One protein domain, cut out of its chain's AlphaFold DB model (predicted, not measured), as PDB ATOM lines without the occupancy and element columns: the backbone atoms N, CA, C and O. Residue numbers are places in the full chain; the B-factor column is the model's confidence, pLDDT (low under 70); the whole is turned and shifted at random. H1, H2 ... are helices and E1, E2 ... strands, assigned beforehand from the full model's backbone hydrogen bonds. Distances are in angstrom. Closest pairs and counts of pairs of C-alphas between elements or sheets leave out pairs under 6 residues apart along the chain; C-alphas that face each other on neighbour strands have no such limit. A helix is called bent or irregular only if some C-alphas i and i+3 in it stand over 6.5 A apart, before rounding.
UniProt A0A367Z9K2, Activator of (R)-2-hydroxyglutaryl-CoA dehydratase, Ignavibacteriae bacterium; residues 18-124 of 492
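What this domain is: This is residues 18 to 124 of the 492 residues of the protein "Activator of (R)-2-hydroxyglutaryl-CoA dehydratase" of Ignavibacteriae bacterium (UniProt A0A367Z9K2). A long helix, H2, is crossed about at right angles by H1 and has a second helix, H4, beside it; H4 also packs with residues 85 to 96 on a small pair of parallel strands, E1 and E2. H3 sits to the side of the last residues of H2, meeting it at residues 55 to 59 of H2 alone, and residues 111 to 124 make a tail with no named element on the outside, their C-alphas 15 to 22 A from the mean of all C-alphas. The 107 printed residues hold four named helices and two named strands in the order H1 H2 H3 E1 H4 E2, and the class is mostly helix. The whole is compact, with a radius of gyration of the C-alphas of 13.8 A and spans of 38 by 33 by 23 A.

How they stand to each other: Go first to H1, residues 26 to 35, and H2, residues 42 to 60, the hub: they touch about perpendicular, at 89 degrees, with the C-alphas of Gly 32 and Gly 49 closest at 3.8 A. H3, residues 65 to 71, only just touches H2, with 3 pairs of C-alphas within 8 A, the closest being Val 59 and Lys 65 at 6.8 A. Next look at E1, residues 74 to 78, and E2, residues 106 to 110, parallel neighbours at 30 degrees; N 76 and O 107 are 3.0 A apart and N 109 and O 76 are 2.8 A apart, both within hydrogen-bond range. Between them in the chain comes H4, residues 84 to 98, giving a strand-helix-strand unit, two parallel neighbour strands joined through a helix, with a right-handed crossover. The closest C-alphas of E1 and H4 are Gly 78 and Gly 86, 6.3 A apart. H4 touches residues 44 to 52 of H2, the same way at a shallow tilt of 28 degrees, with the C-alphas of Ile 48 and Tyr 92 closest at 6.0 A. With residues 94 to 98 alone, H4 touches H1, about perpendicular at 75 degrees, closest at the C-alphas of Phe 35 and Ala 95, 4.8 A. H1 and H3 are apart. In H1, H2 and H3 every O i to N i+4 pair is within hydrogen-bond range; in H4, 8 of 11 are.

Where its parts are: Find C-alpha 26 at (207.707, 261.826, 207.566), where H1 begins its 14.8 A. H2 runs 26.3 A from C-alpha 42 at (199.931, 264.582, 200.856), and H3 covers 9.9 A. E1 measures 12.2 A, H4 19.3 A and E2 12.1 A, ending at C-alpha 110 at (179.764, 259.454, 205.059). H4 is irregular: C-alphas 86 and 89 are 7.5 A apart.

The domain as a whole: The two C-alphas farthest apart are those of Gly 62 and Pro 82, at 40.8 A. The printed part has no cut, and no link is long. Look at residues 109 to 123 for the model's low confidence, with pLDDT under 70; the mean of the printed part is 86.2.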
ATOM      1  N   VAL A  18     189.306 250.966 221.645       91.69
ATOM      2  CA  VAL A  18     189.768 251.936 220.650       91.69
ATOM      3  C   VAL A  18     191.205 252.323 220.924       91.69
ATOM      4  O   VAL A  18     191.589 252.607 222.056       91.69
ATOM      5  N   GLU A  19     191.977 252.371 219.849       90.88
ATOM      6  CA  GLU A  19     193.303 252.959 219.819       90.88
ATOM      7  C   GLU A  19     193.305 254.080 218.783       90.88
ATOM      8  O   GLU A  19     192.676 253.961 217.731       90.88
ATOM      9  N   HIS A  20     193.982 255.179 219.103       91.00
ATOM     10  CA  HIS A  20     194.222 256.246 218.138       91.00
ATOM     11  C   HIS A  20     195.533 255.962 217.408       91.00
ATOM     12  O   HIS A  20     196.463 255.398 217.990       91.00
ATOM     13  N   LEU A  21     195.611 256.353 216.137       92.12
ATOM     14  CA  LEU A  21     196.875 256.301 215.414       92.12
ATOM     15  C   LEU A  21     197.843 257.347 215.992       92.12
ATOM     16  O   LEU A  21     197.399 258.417 216.415       92.12
ATOM     17  N   PRO A  22     199.159 257.068 216.016       91.12
ATOM     18  CA  PRO A  22     200.141 258.064 216.426       91.12
ATOM     19  C   PRO A  22     200.113 259.266 215.474       91.12
ATOM     20  O   PRO A  22     199.639 259.174 214.342       91.12
ATOM     21  N   THR A  23     200.631 260.411 215.918       90.88
ATOM     22  CA  THR A  23     200.744 261.586 215.048       90.88
ATOM     23  C   THR A  23     201.632 261.252 213.836       90.88
ATOM     24  O   THR A  23     202.763 260.809 214.044       90.88
ATOM     25  N   PRO A  24     201.157 261.459 212.589       90.19
ATOM     26  CA  PRO A  24     201.905 261.096 211.389       90.19
ATOM     27  C   PRO A  24     203.254 261.816 211.311       90.19
ATOM     28  O   PRO A  24     203.330 263.041 211.451       90.19
ATOM     29  N   GLN A  25     204.306 261.043 211.051       91.56
ATOM     30  CA  GLN A  25     205.667 261.531 210.814       91.56
ATOM     31  C   GLN A  25     206.052 261.372 209.343       91.56
ATOM     32  O   GLN A  25     205.331 260.736 208.574       91.56
ATOM     33  N   ILE A  26     207.207 261.907 208.948       93.50
ATOM     34  CA  ILE A  26     207.707 261.826 207.566       93.50
ATOM     35  C   ILE A  26     207.775 260.388 207.028       93.50
ATOM     36  O   ILE A  26     207.447 260.139 205.871       93.50
ATOM     37  N   GLN A  27     208.075 259.405 207.882       94.38
ATOM     38  CA  GLN A  27     208.078 258.001 207.470       94.38
ATOM     39  C   GLN A  27     206.696 257.565 206.964       94.38
ATOM     40  O   GLN A  27     206.610 256.804 206.004       94.38
ATOM     41  N   ALA A  28     205.610 258.041 207.591       95.06
ATOM     42  CA  ALA A  28     204.240 257.725 207.178       95.06
ATOM     43  C   ALA A  28     203.966 258.217 205.756       95.06
ATOM     44  O   ALA A  28     203.331 257.510 204.983       95.06
ATOM     45  N   TYR A  29     204.509 259.374 205.376       94.75
ATOM     46  CA  TYR A  29     204.441 259.835 203.993       94.75
ATOM     47  C   TYR A  29     205.144 258.875 203.028       94.75
ATOM     48  O   TYR A  29     204.550 258.516 202.012       94.75
ATOM     49  N   HIS A  30     206.364 258.426 203.338       95.38
ATOM     50  CA  HIS A  30     207.099 257.502 202.468       95.38
ATOM     51  C   HIS A  30     206.366 256.166 202.302       95.38
ATOM     52  O   HIS A  30     206.199 255.701 201.179       95.38
ATOM     53  N   THR A  31     205.831 255.605 203.391       96.56
ATOM     54  CA  THR A  31     204.981 254.406 203.323       96.56
ATOM     55  C   THR A  31     203.720 254.655 202.496       96.56
ATOM     56  O   THR A  31     203.340 253.827 201.678       96.56
ATOM     57  N   GLY A  32     203.069 255.809 202.657       95.94
ATOM     58  CA  GLY A  32     201.923 256.173 201.828       95.94
ATOM     59  C   GLY A  32     202.284 256.244 200.345       95.94
ATOM     60  O   GLY A  32     201.553 255.718 199.516       95.94
ATOM     61  N   ARG A  33     203.421 256.852 199.997       94.44
ATOM     62  CA  ARG A  33     203.916 256.945 198.611       94.44
ATOM     63  C   ARG A  33     204.230 255.584 197.992       94.44
ATOM     64  O   ARG A  33     204.113 255.453 196.781       94.44
ATOM     65  N   GLU A  34     204.643 254.617 198.804       96.25
ATOM     66  CA  GLU A  34     204.956 253.255 198.368       96.25
ATOM     67  C   GLU A  34     203.696 252.449 198.026       96.25
ATOM     68  O   GLU A  34     203.672 251.747 197.017       96.25
ATOM     69  N   PHE A  35     202.644 252.553 198.847       96.94
ATOM     70  CA  PHE A  35     201.463 251.688 198.724       96.94
ATOM     71  C   PHE A  35     200.251 252.340 198.054       96.94
ATOM     72  O   PHE A  35     199.407 251.617 197.514       96.94
ATOM     73  N   CYS A  36     200.140 253.667 198.087       95.38
ATOM     74  CA  CYS A  36     199.057 254.394 197.433       95.38
ATOM     75  C   CYS A  36     199.344 254.627 195.942       95.38
ATOM     76  O   CYS A  36     200.485 254.620 195.481       95.38
ATOM     77  N   ASN A  37     198.293 254.933 195.190       92.81
ATOM     78  CA  ASN A  37     198.363 255.437 193.833       92.81
ATOM     79  C   ASN A  37     199.210 256.707 193.735       92.81
ATOM     80  O   ASN A  37     199.164 257.609 194.580       92.81
ATOM     81  N   ASN A  38     199.903 256.827 192.607       88.38
ATOM     82  CA  ASN A  38     200.556 258.067 192.225       88.38
ATOM     83  C   ASN A  38     199.516 259.175 191.993       88.38
ATOM     84  O   ASN A  38     198.474 258.956 191.380       88.38
ATOM     85  N   GLY A  39     199.826 260.389 192.448       86.69
ATOM     86  CA  GLY A  39     198.968 261.565 192.251       86.69
ATOM     87  C   GLY A  39     197.971 261.843 193.379       86.69
ATOM     88  O   GLY A  39     197.160 262.766 193.257       86.69
ATOM     89  N   MET A  40     198.045 261.108 194.493       90.94
ATOM     90  CA  MET A  40     197.324 261.480 195.710       90.94
ATOM     91  C   MET A  40     197.920 262.744 196.347       90.94
ATOM     92  O   MET A  40     199.103 263.049 196.184       90.94
ATOM     93  N   CYS A  41     197.087 263.501 197.064       91.69
ATOM     94  CA  CYS A  41     197.549 264.636 197.861       91.69
ATOM     95  C   CYS A  41     198.251 264.153 199.138       91.69
ATOM     96  O   CYS A  41     197.973 263.066 199.646       91.69
ATOM     97  N   ASN A  42     199.132 264.981 199.698       92.31
ATOM     98  CA  ASN A  42     199.931 264.582 200.856       92.31
ATOM     99  C   ASN A  42     199.141 264.101 202.079       92.31
ATOM    100  O   ASN A  42     199.595 263.132 202.688       92.31
ATOM    101  N   PRO A  43     197.975 264.671 202.449       92.62
ATOM    102  CA  PRO A  43     197.244 264.173 203.604       92.62
ATOM    103  C   PRO A  43     196.810 262.717 203.407       92.62
ATOM    104  O   PRO A  43     196.787 261.961 204.372       92.62
ATOM    105  N   ALA A  44     196.539 262.287 202.167       93.69
ATOM    106  CA  ALA A  44     196.264 260.886 201.862       93.69
ATOM    107  C   ALA A  44     197.492 260.017 202.159       93.69
ATOM    108  O   ALA A  44     197.382 259.058 202.915       93.69
ATOM    109  N   TYR A  45     198.674 260.385 201.647       94.81
ATOM    110  CA  TYR A  45     199.903 259.629 201.913       94.81
ATOM    111  C   TYR A  45     200.218 259.553 203.411       94.81
ATOM    112  O   TYR A  45     200.461 258.466 203.926       94.81
ATOM    113  N   PHE A  46     200.146 260.675 204.135       95.06
ATOM    114  CA  PHE A  46     200.395 260.689 205.577       95.06
ATOM    115  C   PHE A  46     199.391 259.836 206.351       95.06
ATOM    116  O   PHE A  46     199.792 259.065 207.215       95.06
ATOM    117  N   THR A  47     198.092 259.965 206.080       94.31
ATOM    118  CA  THR A  47     197.062 259.267 206.868       94.31
ATOM    119  C   THR A  47     196.999 257.772 206.553       94.31
ATOM    120  O   THR A  47     196.971 256.958 207.479       94.31
ATOM    121  N   ILE A  48     197.075 257.395 205.274       95.94
ATOM    122  CA  ILE A  48     197.065 255.995 204.833       95.94
ATOM    123  C   ILE A  48     198.364 255.293 205.229       95.94
ATOM    124  O   ILE A  48     198.329 254.209 205.812       95.94
ATOM    125  N   GLY A  49     199.513 255.928 204.995       96.69
ATOM    126  CA  GLY A  49     200.799 255.364 205.388       96.69
ATOM    127  C   GLY A  49     200.945 255.211 206.902       96.69
ATOM    128  O   GLY A  49     201.503 254.217 207.360       96.69
ATOM    129  N   ASN A  50     200.367 256.119 207.697       96.25
ATOM    130  CA  ASN A  50     200.346 255.997 209.158       96.25
ATOM    131  C   ASN A  50     199.539 254.774 209.626       96.25
ATOM    132  O   ASN A  50     199.965 254.056 210.531       96.25
ATOM    133  N   LEU A  51     198.404 254.485 208.976       97.19
ATOM    134  CA  LEU A  51     197.659 253.251 209.232       97.19
ATOM    135  C   LEU A  51     198.494 252.017 208.870       97.19
ATOM    136  O   LEU A  51     198.612 251.107 209.685       97.19
ATOM    137  N   ILE A  52     199.103 251.991 207.682       97.75
ATOM    138  CA  ILE A  52     199.912 250.850 207.226       97.75
ATOM    139  C   ILE A  52     201.077 250.579 208.187       97.75
ATOM    140  O   ILE A  52     201.297 249.434 208.583       97.75
ATOM    141  N   GLN A  53     201.781 251.621 208.637       97.44
ATOM    142  CA  GLN A  53     202.845 251.480 209.634       97.44
ATOM    143  C   GLN A  53     202.350 250.922 210.955       97.44
ATOM    144  O   GLN A  53     202.993 250.047 211.532       97.44
ATOM    145  N   PHE A  54     201.199 251.399 211.427       96.81
ATOM    146  CA  PHE A  54     200.595 250.863 212.635       96.81
ATOM    147  C   PHE A  54     200.309 249.362 212.492       96.81
ATOM    148  O   PHE A  54     200.616 248.595 213.402       96.81
ATOM    149  N   LEU A  55     199.796 248.916 211.343       97.06
ATOM    150  CA  LEU A  55     199.547 247.495 211.094       97.06
ATOM    151  C   LEU A  55     200.847 246.680 211.013       97.06
ATOM    152  O   LEU A  55     200.922 245.607 211.611       97.06
ATOM    153  N   PHE A  56     201.894 247.187 210.354       96.94
ATOM    154  CA  PHE A  56     203.204 246.526 210.354       96.94
ATOM    155  C   PHE A  56     203.815 246.433 211.754       96.94
ATOM    156  O   PHE A  56     204.392 245.406 212.100       96.94
ATOM    157  N   HIS A  57     203.628 247.450 212.592       96.44
ATOM    158  CA  HIS A  57     204.044 247.407 213.993       96.44
ATOM    159  C   HIS A  57     203.323 246.308 214.786       96.44
ATOM    160  O   HIS A  57     203.934 245.638 215.618       96.44
ATOM    161  N   LEU A  58     202.035 246.062 214.520       96.12
ATOM    162  CA  LEU A  58     201.319 244.929 215.123       96.12
ATOM    163  C   LEU A  58     201.905 243.583 214.674       96.12
ATOM    164  O   LEU A  58     202.035 242.680 215.502       96.12
ATOM    165  N   VAL A  59     202.308 243.469 213.405       97.00
ATOM    166  CA  VAL A  59     202.991 242.272 212.887       97.00
ATOM    167  C   VAL A  59     204.340 242.063 213.575       97.00
ATOM    168  O   VAL A  59     204.627 240.965 214.040       97.00
ATOM    169  N   GLN A  60     205.137 243.123 213.734       96.50
ATOM    170  CA  GLN A  60     206.419 243.067 214.450       96.50
ATOM    171  C   GLN A  60     206.260 242.672 215.926       96.50
ATOM    172  O   GLN A  60     207.144 242.042 216.498       96.50
ATOM    173  N   LYS A  61     205.112 242.984 216.540       95.75
ATOM    174  CA  LYS A  61     204.744 242.538 217.894       95.75
ATOM    175  C   LYS A  61     204.253 241.086 217.970       95.75
ATOM    176  O   LYS A  61     203.878 240.642 219.053       95.75
ATOM    177  N   GLY A  62     204.250 240.357 216.854       95.94
ATOM    178  CA  GLY A  62     203.928 238.933 216.791       95.94
ATOM    179  C   GLY A  62     202.480 238.602 216.418       95.94
ATOM    180  O   GLY A  62     202.122 237.430 216.464       95.94
ATOM    181  N   MET A  63     201.640 239.579 216.045       96.31
ATOM    182  CA  MET A  63     200.305 239.276 215.509       96.31
ATOM    183  C   MET A  63     200.378 238.890 214.033       96.31
ATOM    184  O   MET A  63     200.981 239.585 213.217       96.31
ATOM    185  N   THR A  64     199.697 237.812 213.661       96.31
ATOM    186  CA  THR A  64     199.573 237.441 212.245       96.31
ATOM    187  C   THR A  64     198.635 238.406 211.510       96.31
ATOM    188  O   THR A  64     197.744 239.019 212.108       96.31
ATOM    189  N   LYS A  65     198.792 238.541 210.186       94.94
ATOM    190  CA  LYS A  65     197.905 239.405 209.386       94.94
ATOM    191  C   LYS A  65     196.438 238.965 209.475       94.94
ATOM    192  O   LYS A  65     195.559 239.812 209.594       94.94
ATOM    193  N   GLU A  66     196.173 237.661 209.505       94.62
ATOM    194  CA  GLU A  66     194.824 237.096 209.660       94.62
ATOM    195  C   GLU A  66     194.169 237.509 210.984       94.62
ATOM    196  O   GLU A  66     193.005 237.918 211.023       94.62
ATOM    197  N   GLU A  67     194.930 237.473 212.080       94.88
ATOM    198  CA  GLU A  67     194.449 237.961 213.368       94.88
ATOM    199  C   GLU A  67     194.141 239.454 213.339       94.88
ATOM    200  O   GLU A  67     193.134 239.873 213.912       94.88
ATOM    201  N   ILE A  68     194.981 240.252 212.673       95.19
ATOM    202  CA  ILE A  68     194.777 241.696 212.528       95.19
ATOM    203  C   ILE A  68     193.464 241.971 211.785       95.19
ATOM    204  O   ILE A  68     192.627 242.716 212.295       95.19
ATOM    205  N   LEU A  69     193.243 241.320 210.637       92.75
ATOM    206  CA  LEU A  69     192.017 241.451 209.837       92.75
ATOM    207  C   LEU A  69     190.759 241.117 210.653       92.75
ATOM    208  O   LEU A  69     189.741 241.812 210.566       92.75
ATOM    209  N   LYS A  70     190.840 240.085 211.500       91.06
ATOM    210  CA  LYS A  70     189.734 239.649 212.361       91.06
ATOM    211  C   LYS A  70     189.493 240.588 213.549       91.06
ATOM    212  O   LYS A  70     188.337 240.863 213.883       91.06
ATOM    213  N   LYS A  71     190.556 241.067 214.203       91.00
ATOM    214  CA  LYS A  71     190.490 241.810 215.478       91.00
ATOM    215  C   LYS A  71     190.329 243.324 215.307       91.00
ATOM    216  O   LYS A  71     189.772 243.953 216.203       91.00
ATOM    217  N   TYR A  72     190.788 243.899 214.196       92.31
ATOM    218  CA  TYR A  72     190.831 245.349 213.996       92.31
ATOM    219  C   TYR A  72     189.888 245.828 212.890       92.31
ATOM    220  O   TYR A  72     189.498 245.089 211.981       92.31
ATOM    221  N   VAL A  73     189.520 247.100 213.006       91.62
ATOM    222  CA  VAL A  73     188.770 247.881 212.025       91.62
ATOM    223  C   VAL A  73     189.304 249.311 212.074       91.62
ATOM    224  O   VAL A  73     189.631 249.804 213.154       91.62
ATOM    225  N   PHE A  74     189.423 249.965 210.922       92.38
ATOM    226  CA  PHE A  74     189.804 251.373 210.850       92.38
ATOM    227  C   PHE A  74     188.568 252.225 210.604       92.38
ATOM    228  O   PHE A  74     187.769 251.929 209.719       92.38
ATOM    229  N   LEU A  75     188.419 253.276 211.404       88.88
ATOM    230  CA  LEU A  75     187.298 254.198 211.349       88.88
ATOM    231  C   LEU A  75     187.800 255.566 210.898       88.88
ATOM    232  O   LEU A  75     188.661 256.152 211.551       88.88
ATOM    233  N   THR A  76     187.252 256.077 209.800       87.62
ATOM    234  CA  THR A  76     187.629 257.379 209.236       87.62
ATOM    235  C   THR A  76     186.406 258.158 208.766       87.62
ATOM    236  O   THR A  76     185.302 257.631 208.675       87.62
ATOM    237  N   VAL A  77     186.593 259.439 208.465       81.94
ATOM    238  CA  VAL A  77     185.598 260.261 207.768       81.94
ATOM    239  C   VAL A  77     185.821 260.136 206.265       81.94
ATOM    240  O   VAL A  77     186.965 260.071 205.814       81.94
ATOM    241  N   GLY A  78     184.738 260.129 205.494       75.94
ATOM    242  CA  GLY A  78     184.785 260.205 204.039       75.94
ATOM    243  C   GLY A  78     183.831 261.262 203.513       75.94
ATOM    244  O   GLY A  78     182.811 261.588 204.126       75.94
ATOM    245  N   ALA A  79     184.178 261.807 202.357       73.69
ATOM    246  CA  ALA A  79     183.361 262.775 201.649       73.69
ATOM    247  C   ALA A  79     182.861 262.199 200.327       73.69
ATOM    248  O   ALA A  79     183.408 261.239 199.796       73.69
ATOM    249  N   CYS A  80     181.845 262.842 199.766       70.06
ATOM    250  CA  CYS A  80     181.506 262.717 198.357       70.06
ATOM    251  C   CYS A  80     181.705 264.102 197.741       70.06
ATOM    252  O   CYS A  80     181.077 265.067 198.175       70.06
ATOM    253  N   GLY A  81     182.628 264.235 196.789       73.38
ATOM    254  CA  GLY A  81     182.945 265.531 196.201       73.38
ATOM    255  C   GLY A  81     184.091 265.474 195.192       73.38
ATOM    256  O   GLY A  81     184.767 264.454 195.091       73.38
ATOM    257  N   PRO A  82     184.331 266.572 194.457       77.06
ATOM    258  CA  PRO A  82     185.316 266.619 193.374       77.06
ATOM    259  C   PRO A  82     186.775 266.677 193.865       77.06
ATOM    260  O   PRO A  82     187.701 266.643 193.060       77.06
ATOM    261  N   CYS A  83     187.003 266.791 195.176       84.62
ATOM    262  CA  CYS A  83     188.334 266.719 195.773       84.62
ATOM    263  C   CYS A  83     188.786 265.265 195.949       84.62
ATOM    264  O   CYS A  83     187.966 264.377 196.177       84.62
ATOM    265  N   ARG A  84     190.109 265.043 195.966       87.44
ATOM    266  CA  ARG A  84     190.723 263.739 196.267       87.44
ATOM    267  C   ARG A  84     190.245 263.135 197.587       87.44
ATOM    268  O   ARG A  84     190.223 261.917 197.697       87.44
ATOM    269  N   PHE A  85     189.800 263.947 198.550       87.00
ATOM    270  CA  PHE A  85     189.215 263.444 199.797       87.00
ATOM    271  C   PHE A  85     188.008 262.517 199.569       87.00
ATOM    272  O   PHE A  85     187.821 261.558 200.312       87.00
ATOM    273  N   GLY A  86     187.242 262.728 198.490       84.81
ATOM    274  CA  GLY A  86     186.153 261.831 198.103       84.81
ATOM    275  C   GLY A  86     186.604 260.446 197.621       84.81
ATOM    276  O   GLY A  86     185.794 259.531 197.540       84.81
ATOM    277  N   MET A  87     187.896 260.272 197.330       87.38
ATOM    278  CA  MET A  87     188.490 259.003 196.898       87.38
ATOM    279  C   MET A  87     189.236 258.276 198.022       87.38
ATOM    280  O   MET A  87     189.706 257.162 197.802       87.38
ATOM    281  N   TYR A  88     189.352 258.871 199.217       90.69
ATOM    282  CA  TYR A  88     190.197 258.320 200.283       90.69
ATOM    283  C   TYR A  88     189.792 256.908 200.679       90.69
ATOM    284  O   TYR A  88     190.669 256.085 200.888       90.69
ATOM    285  N   GLU A  89     188.496 256.597 200.748       89.94
ATOM    286  CA  GLU A  89     188.046 255.243 201.092       89.94
ATOM    287  C   GLU A  89     188.623 254.188 200.140       89.94
ATOM    288  O   GLU A  89     189.203 253.195 200.585       89.94
ATOM    289  N   ASN A  90     188.481 254.416 198.834       90.50
ATOM    290  CA  ASN A  90     188.994 253.505 197.817       90.50
ATOM    291  C   ASN A  90     190.516 253.412 197.895       90.50
ATOM    292  O   ASN A  90     191.071 252.321 197.770       90.50
ATOM    293  N   GLU A  91     191.176 254.536 198.167       94.19
ATOM    294  CA  GLU A  91     192.624 254.585 198.297       94.19
ATOM    295  C   GLU A  91     193.129 253.818 199.525       94.19
ATOM    296  O   GLU A  91     194.067 253.037 199.409       94.19
ATOM    297  N   TYR A  92     192.465 253.944 200.679       95.25
ATOM    298  CA  TYR A  92     192.761 253.127 201.857       95.25
ATOM    299  C   TYR A  92     192.672 251.639 201.517       95.25
ATOM    300  O   TYR A  92     193.590 250.883 201.829       95.25
ATOM    301  N   ARG A  93     191.583 251.204 200.872       94.50
ATOM    302  CA  ARG A  93     191.374 249.788 200.526       94.50
ATOM    303  C   ARG A  93     192.444 249.274 199.563       94.50
ATOM    304  O   ARG A  93     192.963 248.179 199.773       94.50
ATOM    305  N   LEU A  94     192.790 250.057 198.541       95.44
ATOM    306  CA  LEU A  94     193.838 249.707 197.585       95.44
ATOM    307  C   LEU A  94     195.209 249.611 198.262       95.44
ATOM    308  O   LEU A  94     195.884 248.593 198.131       95.44
ATOM    309  N   ALA A  95     195.600 250.633 199.020       97.25
ATOM    310  CA  ALA A  95     196.903 250.674 199.673       97.25
ATOM    311  C   ALA A  95     197.059 249.561 200.720       97.25
ATOM    312  O   ALA A  95     198.114 248.935 200.818       97.25
ATOM    313  N   LEU A  96     195.992 249.245 201.462       97.50
ATOM    314  CA  LEU A  96     195.978 248.119 202.400       97.50
ATOM    315  C   LEU A  96     196.145 246.778 201.681       97.50
ATOM    316  O   LEU A  96     196.920 245.943 202.147       97.50
ATOM    317  N   ARG A  97     195.491 246.576 200.528       96.75
ATOM    318  CA  ARG A  97     195.717 245.392 199.686       96.75
ATOM    319  C   ARG A  97     197.171 245.312 199.221       96.75
ATOM    320  O   ARG A  97     197.779 244.255 199.362       96.75
ATOM    321  N   ASN A  98     197.736 246.416 198.737       97.00
ATOM    322  CA  ASN A  98     199.125 246.476 198.272       97.00
ATOM    323  C   ASN A  98     200.127 246.170 199.403       97.00
ATOM    324  O   ASN A  98     201.113 245.475 199.179       97.00
ATOM    325  N   ALA A  99     199.841 246.595 200.639       97.00
ATOM    326  CA  ALA A  99     200.624 246.254 201.836       97.00
ATOM    327  C   ALA A  99     200.393 244.808 202.348       97.00
ATOM    328  O   ALA A  99     200.961 244.366 203.357       97.00
ATOM    329  N   GLY A 100     199.547 244.035 201.661       96.38
ATOM    330  CA  GLY A 100     199.209 242.655 201.993       96.38
ATOM    331  C   GLY A 100     198.253 242.511 203.179       96.38
ATOM    332  O   GLY A 100     198.287 241.480 203.845       96.38
ATOM    333  N   PHE A 101     197.440 243.530 203.462       96.75
ATOM    334  CA  PHE A 101     196.310 243.515 204.399       96.75
ATOM    335  C   PHE A 101     194.974 243.511 203.632       96.75
ATOM    336  O   PHE A 101     194.045 244.250 203.969       96.75
ATOM    337  N   ASP A 102     194.880 242.713 202.563       94.31
ATOM    338  CA  ASP A 102     193.652 242.611 201.770       94.31
ATOM    339  C   ASP A 102     192.476 242.138 202.641       94.31
ATOM    340  O   ASP A 102     192.625 241.290 203.521       94.31
ATOM    341  N   GLY A 103     191.305 242.737 202.433       88.75
ATOM    342  CA  GLY A 103     190.128 242.509 203.276       88.75
ATOM    343  C   GLY A 103     190.112 243.265 204.613       88.75
ATOM    344  O   GLY A 103     189.169 243.089 205.389       88.75
ATOM    345  N   PHE A 104     191.095 244.130 204.908       93.38
ATOM    346  CA  PHE A 104     191.056 244.951 206.121       93.38
ATOM    347  C   PHE A 104     189.853 245.904 206.090       93.38
ATOM    348  O   PHE A 104     189.591 246.603 205.108       93.38
ATOM    349  N   ARG A 105     189.088 245.927 207.186       90.38
ATOM    350  CA  ARG A 105     187.827 246.671 207.258       90.38
ATOM    351  C   ARG A 105     188.097 248.157 207.468       90.38
ATOM    352  O   ARG A 105     188.587 248.563 208.521       90.38
ATOM    353  N   VAL A 106     187.720 248.955 206.476       89.31
ATOM    354  CA  VAL A 106     187.673 250.419 206.544       89.31
ATOM    355  C   VAL A 106     186.206 250.828 206.636       89.31
ATOM    356  O   VAL A 106     185.432 250.542 205.722       89.31
ATOM    357  N   LEU A 107     185.827 251.443 207.755       85.25
ATOM    358  CA  LEU A 107     184.503 252.010 207.997       85.25
ATOM    359  C   LEU A 107     184.580 253.526 207.864       85.25
ATOM    360  O   LEU A 107     185.486 254.165 208.406       85.25
ATOM    361  N   VAL A 108     183.619 254.096 207.150       77.62
ATOM    362  CA  VAL A 108     183.642 255.503 206.766       77.62
ATOM    363  C   VAL A 108     182.393 256.204 207.275       77.62
ATOM    364  O   VAL A 108     181.284 255.789 206.961       77.62
ATOM    365  N   PHE A 109     182.566 257.310 207.999       69.12
ATOM    366  CA  PHE A 109     181.482 258.260 208.218       69.12
ATOM    367  C   PHE A 109     181.230 259.013 206.923       69.12
ATOM    368  O   PHE A 109     181.996 259.912 206.564       69.12
ATOM    369  N   GLN A 110     180.159 258.669 206.218       59.59
ATOM    370  CA  GLN A 110     179.764 259.454 205.059       59.59
ATOM    371  C   GLN A 110     179.172 260.784 205.529       59.59
ATOM    372  O   GLN A 110     178.150 260.806 206.219       59.59
ATOM    373  N   GLN A 111     179.782 261.898 205.116       51.56
ATOM    374  CA  GLN A 111     179.296 263.258 205.407       51.56
ATOM    375  C   GLN A 111     177.839 263.498 204.975       51.56
ATOM    376  O   GLN A 111     177.156 264.345 205.542       51.56
ATOM    377  N   VAL A 112     177.355 262.746 203.982       47.25
ATOM    378  CA  VAL A 112     176.023 262.915 203.379       47.25
ATOM    379  C   VAL A 112     174.946 262.069 204.082       47.25
ATOM    380  O   VAL A 112     173.760 262.373 203.969       47.25
ATOM    381  N   SER A 113     175.334 261.044 204.847       42.97
ATOM    382  CA  SER A 113     174.418 259.984 205.315       42.97
ATOM    383  C   SER A 113     173.881 260.190 206.742       42.97
ATOM    384  O   SER A 113     173.097 259.385 207.238       42.97
ATOM    385  N   GLY A 114     174.234 261.298 207.405       52.38
ATOM    386  CA  GLY A 114     173.699 261.665 208.724       52.38
ATOM    387  C   GLY A 114     174.164 260.763 209.883       52.38
ATOM    388  O   GLY A 114     175.192 260.095 209.798       52.38
ATOM    389  N   PHE A 115     173.409 260.777 210.993       45.03
ATOM    390  CA  PHE A 115     173.793 260.208 212.304       45.03
ATOM    391  C   PHE A 115     173.428 258.730 212.540       45.03
ATOM    392  O   PHE A 115     173.691 258.212 213.622       45.03
ATOM    393  N   LYS A 116     172.798 258.044 211.579       46.97
ATOM    394  CA  LYS A 116     172.511 256.604 211.674       46.97
ATOM    395  C   LYS A 116     173.159 255.891 210.503       46.97
ATOM    396  O   LYS A 116     172.647 255.946 209.391       46.97
ATOM    397  N   GLN A 117     174.278 255.234 210.776       54.25
ATOM    398  CA  GLN A 117     175.003 254.414 209.811       54.25
ATOM    399  C   GLN A 117     175.218 253.053 210.474       54.25
ATOM    400  O   GLN A 117     176.185 252.842 211.197       54.25
ATOM    401  N   THR A 118     174.241 252.161 210.335       47.34
ATOM    402  CA  THR A 118     174.351 250.785 210.828       47.34
ATOM    403  C   THR A 118     174.474 249.859 209.636       47.34
ATOM    404  O   THR A 118     173.464 249.513 209.028       47.34
ATOM    405  N   ASP A 119     175.698 249.441 209.332       50.53
ATOM    406  CA  ASP A 119     175.902 248.203 208.588       50.53
ATOM    407  C   ASP A 119     175.748 247.050 209.580       50.53
ATOM    408  O   ASP A 119     176.502 246.974 210.559       50.53
ATOM    409  N   GLU A 120     174.786 246.154 209.332       43.31
ATOM    410  CA  GLU A 120     174.471 244.988 210.180       43.31
ATOM    411  C   GLU A 120     175.699 244.089 210.457       43.31
ATOM    412  O   GLU A 120     175.730 243.373 211.454       43.31
ATOM    413  N   ASN A 121     176.763 244.210 209.650       48.69
ATOM    414  CA  ASN A 121     178.009 243.438 209.752       48.69
ATOM    415  C   ASN A 121     179.213 244.196 210.359       48.69
ATOM    416  O   ASN A 121     180.308 243.637 210.444       48.69
ATOM    417  N   SER A 122     179.065 245.461 210.769       55.81
ATOM    418  CA  SER A 122     180.214 246.308 211.155       55.81
ATOM    419  C   SER A 122     180.710 246.120 212.596       55.81
ATOM    420  O   SER A 122     181.819 246.546 212.918       55.81
ATOM    421  N   GLY A 123     179.916 245.502 213.481       60.66
ATOM    422  CA  GLY A 123     180.247 245.348 214.908       60.66
ATOM    423  C   GLY A 123     180.349 246.669 215.693       60.66
ATOM    424  O   GLY A 123     180.653 246.647 216.886       60.66
ATOM    425  N   LEU A 124     180.081 247.807 215.043       72.06
ATOM    426  CA  LEU A 124     180.143 249.154 215.596       72.06
ATOM    427  C   LEU A 124     178.765 249.807 215.468       72.06
ATOM    428  O   LEU A 124     178.294 250.107 214.375       72.06
TER     429      LEU A 124